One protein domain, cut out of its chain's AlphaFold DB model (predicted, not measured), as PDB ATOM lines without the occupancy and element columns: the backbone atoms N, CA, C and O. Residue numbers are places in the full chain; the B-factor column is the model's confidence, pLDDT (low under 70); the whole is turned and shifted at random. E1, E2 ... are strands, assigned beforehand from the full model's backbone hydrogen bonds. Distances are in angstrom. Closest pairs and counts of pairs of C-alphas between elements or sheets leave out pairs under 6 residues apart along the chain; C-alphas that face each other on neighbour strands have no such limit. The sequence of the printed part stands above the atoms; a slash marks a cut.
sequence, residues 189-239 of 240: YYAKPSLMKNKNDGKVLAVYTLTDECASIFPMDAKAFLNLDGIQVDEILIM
ATOM      1  N   TYR A 189     -39.436 -19.979  13.288       82.00
ATOM      2  CA  TYR A 189     -40.105 -19.578  14.512       82.00
ATOM      3  C   TYR A 189     -39.131 -19.639  15.691       82.00
ATOM      4  O   TYR A 189     -38.716 -20.712  16.125       82.00
ATOM      5  N   TYR A 190     -38.763 -18.486  16.246       81.75
ATOM      6  CA  TYR A 190     -37.968 -18.455  17.472       81.75
ATOM      7  C   TYR A 190     -38.873 -18.636  18.694       81.75
ATOM      8  O   TYR A 190     -39.665 -17.752  19.036       81.75
ATOM      9  N   ALA A 191     -38.734 -19.772  19.376       82.62
ATOM     10  CA  ALA A 191     -39.538 -20.101  20.540       82.62
ATOM     11  C   ALA A 191     -39.123 -19.239  21.741       82.62
ATOM     12  O   ALA A 191     -38.151 -19.520  22.444       82.62
ATOM     13  N   LYS A 192     -39.890 -18.174  21.983       82.00
ATOM     14  CA  LYS A 192     -39.765 -17.327  23.174       82.00
ATOM     15  C   LYS A 192     -40.711 -17.808  24.282       82.00
ATOM     16  O   LYS A 192     -41.857 -18.152  23.983       82.00
ATOM     17  N   PRO A 193     -40.278 -17.830  25.552       84.56
ATOM     18  CA  PRO A 193     -41.148 -18.231  26.644       84.56
ATOM     19  C   PRO A 193     -42.146 -17.126  26.989       84.56
ATOM     20  O   PRO A 193     -41.828 -15.940  26.973       84.56
ATOM     21  N   SER A 194     -43.330 -17.528  27.427       86.44
ATOM     22  CA  SER A 194     -44.193 -16.707  28.270       86.44
ATOM     23  C   SER A 194     -43.903 -17.033  29.731       86.44
ATOM     24  O   SER A 194     -44.030 -18.185  30.146       86.44
ATOM     25  N   LEU A 195     -43.503 -16.032  30.515       86.44
ATOM     26  CA  LEU A 195     -43.205 -16.209  31.936       86.44
ATOM     27  C   LEU A 195     -44.449 -15.932  32.785       86.44
ATOM     28  O   LEU A 195     -45.059 -14.866  32.702       86.44
ATOM     29  N   MET A 196     -44.815 -16.886  33.637       86.81
ATOM     30  CA  MET A 196     -45.966 -16.794  34.532       86.81
ATOM     31  C   MET A 196     -45.523 -17.006  35.974       86.81
ATOM     32  O   MET A 196     -44.864 -17.991  36.288       86.81
ATOM     33  N   LYS A 197     -45.923 -16.106  36.877       88.44
ATOM     34  CA  LYS A 197     -45.658 -16.256  38.311       88.44
ATOM     35  C   LYS A 197     -46.887 -16.804  39.028       88.44
ATOM     36  O   LYS A 197     -47.948 -16.175  39.014       88.44
ATOM     37  N   ASN A 198     -46.742 -17.951  39.680       85.75
ATOM     38  CA  ASN A 198     -47.775 -18.515  40.534       85.75
ATOM     39  C   ASN A 198     -47.963 -17.619  41.767       85.75
ATOM     40  O   ASN A 198     -47.017 -17.288  42.481       85.75
ATOM     41  N   LYS A 199     -49.205 -17.199  42.020       86.38
ATOM     42  CA  LYS A 199     -49.539 -16.299  43.131       86.38
ATOM     43  C   LYS A 199     -49.510 -16.985  44.500       86.38
ATOM     44  O   LYS A 199     -49.410 -16.283  45.500       86.38
ATOM     45  N   ASN A 200     -49.610 -18.314  44.547       85.94
ATOM     46  CA  ASN A 200     -49.726 -19.066  45.797       85.94
ATOM     47  C   ASN A 200     -48.363 -19.397  46.419       85.94
ATOM     48  O   ASN A 200     -48.200 -19.256  47.625       85.94
ATOM     49  N   ASP A 201     -47.396 -19.829  45.607       87.38
ATOM     50  CA  ASP A 201     -46.055 -20.232  46.061       87.38
ATOM     51  C   ASP A 201     -44.927 -19.347  45.501       87.38
ATOM     52  O   ASP A 201     -43.774 -19.486  45.902       87.38
ATOM     53  N   GLY A 202     -45.249 -18.399  44.614       85.56
ATOM     54  CA  GLY A 202     -44.288 -17.464  44.036       85.56
ATOM     55  C   GLY A 202     -43.421 -18.043  42.918       85.56
ATOM     56  O   GLY A 202     -42.589 -17.294  42.402       85.56
ATOM     57  N   LYS A 203     -43.617 -19.312  42.536       88.75
ATOM     58  CA  LYS A 203     -42.817 -19.976  41.501       88.75
ATOM     59  C   LYS A 203     -43.020 -19.373  40.117       88.75
ATOM     60  O   LYS A 203     -44.108 -18.886  39.801       88.75
ATOM     61  N   VAL A 204     -41.993 -19.450  39.277       86.31
ATOM     62  CA  VAL A 204     -42.027 -18.997  37.883       86.31
ATOM     63  C   VAL A 204     -42.101 -20.194  36.934       86.31
ATOM     64  O   VAL A 204     -41.211 -21.045  36.912       86.31
ATOM     65  N   LEU A 205     -43.160 -20.226  36.127       86.12
ATOM     66  CA  LEU A 205     -43.367 -21.156  35.022       86.12
ATOM     67  C   LEU A 205     -42.981 -20.474  33.703       86.12
ATOM     68  O   LEU A 205     -43.505 -19.403  33.391       86.12
ATOM     69  N   ALA A 206     -42.108 -21.107  32.921       86.19
ATOM     70  CA  ALA A 206     -41.832 -20.720  31.539       86.19
ATOM     71  C   ALA A 206     -42.643 -21.600  30.577       86.19
ATOM     72  O   ALA A 206     -42.498 -22.823  30.580       86.19
ATOM     73  N   VAL A 207     -43.495 -20.982  29.757       85.50
ATOM     74  CA  VAL A 207     -44.321 -21.677  28.760       85.50
ATOM     75  C   VAL A 207     -43.804 -21.374  27.364       85.50
ATOM     76  O   VAL A 207     -43.826 -20.221  26.940       85.50
ATOM     77  N   TYR A 208     -43.381 -22.397  26.634       85.69
ATOM     78  CA  TYR A 208     -42.986 -22.281  25.236       85.69
ATOM     79  C   TYR A 208     -44.067 -22.862  24.331       85.69
ATOM     80  O   TYR A 208     -44.624 -23.919  24.621       85.69
ATOM     81  N   THR A 209     -44.344 -22.174  23.231       83.50
ATOM     82  CA  THR A 209     -45.215 -22.664  22.156       83.50
ATOM     83  C   THR A 209     -44.340 -23.052  20.973       83.50
ATOM     84  O   THR A 209     -43.318 -22.409  20.756       83.50
ATOM     85  N   LEU A 210     -44.707 -24.099  20.247       83.19
ATOM     86  CA  LEU A 210     -44.117 -24.476  18.967       83.19
ATOM     87  C   LEU A 210     -45.146 -24.255  17.858       83.19
ATOM     88  O   LEU A 210     -46.345 -24.212  18.122       83.19
ATOM     89  N   THR A 211     -44.672 -24.114  16.626       80.88
ATOM     90  CA  THR A 211     -45.519 -24.100  15.428       80.88
ATOM     91  C   THR A 211     -45.114 -25.246  14.508       80.88
ATOM     92  O   THR A 211     -43.942 -25.628  14.475       80.88
ATOM     93  N   ASP A 212     -46.078 -25.804  13.780       83.12
ATOM     94  CA  ASP A 212     -45.860 -26.791  12.722       83.12
ATOM     95  C   ASP A 212     -45.719 -26.151  11.328       83.12
ATOM     96  O   ASP A 212     -45.412 -26.845  10.359       83.12
ATOM     97  N   GLU A 213     -45.893 -24.828  11.226       86.44
ATOM     98  CA  GLU A 213     -45.850 -24.087   9.960       86.44
ATOM     99  C   GLU A 213     -44.425 -23.917   9.409       86.44
ATOM    100  O   GLU A 213     -44.237 -23.872   8.192       86.44
ATOM    101  N   CYS A 214     -43.414 -23.848  10.283       83.69
ATOM    102  CA  CYS A 214     -42.016 -23.662   9.895       83.69
ATOM    103  C   CYS A 214     -41.030 -24.255  10.918       83.69
ATOM    104  O   CYS A 214     -41.406 -24.753  11.983       83.69
ATOM    105  N   ALA A 215     -39.736 -24.243  10.586       84.19
ATOM    106  CA  ALA A 215     -38.707 -24.753  11.484       84.19
ATOM    107  C   ALA A 215     -38.609 -23.877  12.745       84.19
ATOM    108  O   ALA A 215     -38.615 -22.653  12.667       84.19
ATOM    109  N   SER A 216     -38.499 -24.497  13.921       83.00
ATOM    110  CA  SER A 216     -38.442 -23.767  15.191       83.00
ATOM    111  C   SER A 216     -37.021 -23.713  15.759       83.00
ATOM    112  O   SER A 216     -36.357 -24.742  15.877       83.00
ATOM    113  N   ILE A 217     -36.575 -22.525  16.172       80.38
ATOM    114  CA  ILE A 217     -35.362 -22.336  16.975       80.38
ATOM    115  C   ILE A 217     -35.776 -22.423  18.444       80.38
ATOM    116  O   ILE A 217     -36.479 -21.548  18.954       80.38
ATOM    117  N   PHE A 218     -35.360 -23.495  19.117       78.69
ATOM    118  CA  PHE A 218     -35.718 -23.782  20.505       78.69
ATOM    119  C   PHE A 218     -34.476 -23.772  21.408       78.69
ATOM    120  O   PHE A 218     -33.439 -24.309  21.009       78.69
ATOM    121  N   PRO A 219     -34.538 -23.188  22.620       74.94
ATOM    122  CA  PRO A 219     -33.384 -23.152  23.508       74.94
ATOM    123  C   PRO A 219     -32.997 -24.557  23.989       74.94
ATOM    124  O   PRO A 219     -33.835 -25.327  24.453       74.94
ATOM    125  N   MET A 220     -31.696 -24.862  23.948       72.62
ATOM    126  CA  MET A 220     -31.146 -26.116  24.487       72.62
ATOM    127  C   MET A 220     -31.322 -26.224  26.008       72.62
ATOM    128  O   MET A 220     -31.469 -27.322  26.542       72.62
ATOM    129  N   ASP A 221     -31.324 -25.082  26.698       76.06
ATOM    130  CA  ASP A 221     -31.704 -24.955  28.100       76.06
ATOM    131  C   ASP A 221     -32.833 -23.924  28.215       76.06
ATOM    132  O   ASP A 221     -32.620 -22.721  28.067       76.06
ATOM    133  N   ALA A 222     -34.044 -24.401  28.500       70.06
ATOM    134  CA  ALA A 222     -35.250 -23.584  28.637       70.06
ATOM    135  C   ALA A 222     -35.254 -22.655  29.874       70.06
ATOM    136  O   ALA A 222     -36.246 -21.975  30.135       70.06
ATOM    137  N   LYS A 223     -34.159 -22.621  30.647       72.19
ATOM    138  CA  LYS A 223     -33.930 -21.670  31.748       72.19
ATOM    139  C   LYS A 223     -32.888 -20.601  31.412       72.19
ATOM    140  O   LYS A 223     -32.737 -19.654  32.179       72.19
ATOM    141  N   ALA A 224     -32.156 -20.755  30.309       67.25
ATOM    142  CA  ALA A 224     -31.083 -19.852  29.922       67.25
ATOM    143  C   ALA A 224     -31.617 -18.761  28.983       67.25
ATOM    144  O   ALA A 224     -31.945 -19.014  27.823       67.25
ATOM    145  N   PHE A 225     -31.691 -17.528  29.486       70.25
ATOM    146  CA  PHE A 225     -32.104 -16.357  28.714       70.25
ATOM    147  C   PHE A 225     -30.902 -15.472  28.406       70.25
ATOM    148  O   PHE A 225     -30.098 -15.204  29.290       70.25
ATOM    149  N   LEU A 226     -30.815 -14.956  27.179       65.25
ATOM    150  CA  LEU A 226     -29.715 -14.072  26.772       65.25
ATOM    151  C   LEU A 226     -29.680 -12.736  27.530       65.25
ATOM    152  O   LEU A 226     -28.624 -12.120  27.599       65.25
ATOM    153  N   ASN A 227     -30.823 -12.265  28.044       62.97
ATOM    154  CA  ASN A 227     -30.956 -10.901  28.572       62.97
ATOM    155  C   ASN A 227     -31.786 -10.803  29.869       62.97
ATOM    156  O   ASN A 227     -32.187  -9.711  30.268       62.97
ATOM    157  N   LEU A 228     -32.077 -11.936  30.517       59.41
ATOM    158  CA  LEU A 228     -32.844 -12.000  31.769       59.41
ATOM    159  C   LEU A 228     -32.014 -12.676  32.866       59.41
ATOM    160  O   LEU A 228     -32.424 -13.677  33.459       59.41
ATOM    161  N   ASP A 229     -30.834 -12.114  33.127       58.44
ATOM    162  CA  ASP A 229     -29.978 -12.549  34.226       58.44
ATOM    163  C   ASP A 229     -30.726 -12.428  35.563       58.44
ATOM    164  O   ASP A 229     -31.266 -11.378  35.917       58.44
ATOM    165  N   GLY A 230     -30.764 -13.527  36.319       58.47
ATOM    166  CA  GLY A 230     -31.374 -13.574  37.651       58.47
ATOM    167  C   GLY A 230     -32.848 -13.986  37.702       58.47
ATOM    168  O   GLY A 230     -33.382 -14.113  38.804       58.47
ATOM    169  N   ILE A 231     -33.509 -14.258  36.568       64.62
ATOM    170  CA  ILE A 231     -34.811 -14.945  36.594       64.62
ATOM    171  C   ILE A 231     -34.582 -16.439  36.824       64.62
ATOM    172  O   ILE A 231     -34.077 -17.150  35.961       64.62
ATOM    173  N   GLN A 232     -34.989 -16.930  37.995       72.44
ATOM    174  CA  GLN A 232     -34.979 -18.356  38.301       72.44
ATOM    175  C   GLN A 232     -36.285 -18.997  37.818       72.44
ATOM    176  O   GLN A 232     -37.358 -18.685  38.326       72.44
ATOM    177  N   VAL A 233     -36.184 -19.880  36.823       74.12
ATOM    178  CA  VAL A 233     -37.313 -20.676  36.321       74.12
ATOM    179  C   VAL A 233     -37.422 -21.973  37.117       74.12
ATOM    180  O   VAL A 233     -36.511 -22.816  37.105       74.12
ATOM    181  N   ASP A 234     -38.559 -22.145  37.785       81.00
ATOM    182  CA  ASP A 234     -38.847 -23.314  38.611       81.00
ATOM    183  C   ASP A 234     -39.392 -24.468  37.766       81.00
ATOM    184  O   ASP A 234     -38.980 -25.617  37.939       81.00
ATOM    185  N   GLU A 235     -40.282 -24.155  36.823       78.50
ATOM    186  CA  GLU A 235     -41.034 -25.131  36.031       78.50
ATOM    187  C   GLU A 235     -41.061 -24.722  34.546       78.50
ATOM    188  O   GLU A 235     -41.050 -23.535  34.214       78.50
ATOM    189  N   ILE A 236     -41.076 -25.707  33.641       76.81
ATOM    190  CA  ILE A 236     -41.100 -25.503  32.183       76.81
ATOM    191  C   ILE A 236     -42.257 -26.306  31.589       76.81
ATOM    192  O   ILE A 236     -42.413 -27.489  31.897       76.81
ATOM    193  N   LEU A 237     -43.027 -25.675  30.703       79.75
ATOM    194  CA  LEU A 237     -44.063 -26.311  29.895       79.75
ATOM    195  C   LEU A 237     -43.799 -26.036  28.410       79.75
ATOM    196  O   LEU A 237     -43.595 -24.888  28.023       79.75
ATOM    197  N   ILE A 238     -43.832 -27.080  27.582       78.00
ATOM    198  CA  ILE A 238     -43.728 -26.979  26.119       78.00
ATOM    199  C   ILE A 238     -45.063 -27.423  25.528       78.00
ATOM    200  O   ILE A 238     -45.550 -28.507  25.851       78.00
ATOM    201  N   MET A 239     -45.653 -26.573  24.695       73.62
ATOM    202  CA  MET A 239     -46.926 -26.805  24.020       73.62
ATOM    203  C   MET A 239     -46.694 -26.855  22.507       73.62
ATOM    204  O   MET A 239     -46.028 -25.976  21.963       73.62
TER     205      MET A 239
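AT A GLANCE: This is residues 189 to 239 of the 240 residues of an uncharacterized protein of uncultured Clostridium sp (UniProt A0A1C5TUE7). There is little regular structure: a narrow sheet, the hairpin of E1 and E2 with E4 beside E2, and a long loop, residues 218 to 234, arching away before E4. The 51 printed residues include four named strands, E1 to E4, and no named helix: all strand, under half in named elements. The mixed sheet runs E1, E2, E4. The whole is only just compact, close to loose, radius of gyration of the C-alphas 11.8 A, spanning 36 by 21 by 13 A.

HOW THE PARTS SIT: Start at E1, residues 194 to 197, antiparallel to E2, residues 204 to 209; N 196 and O 205 are within hydrogen-bond range, 2.8 A. Beside E2, E4, residues 235 to 239, is parallel at 17 degrees, with N 237 and O 206 at 2.9 A. E3, residues 215 to 217, pairs with no named strand; residues 189 to 190 pair with its 216 to 217, parallel.

IN THESE COORDINATES: Find C-alpha 194 at (-44.193, -16.707, 28.270), where E1 begins its 10.2 A. E2 runs 16.5 A, E3 6.9 A, and E4 13.5 A to C-alpha 239 at (-46.926, -26.805, 24.020).

THE WHOLE: The farthest C-alphas, Asn 200 and Cys 214, are 37.0 A apart. The printed part has no cut; the link E3 to E4 is long. Residues 224 and 226 to 231 have pLDDT under 70.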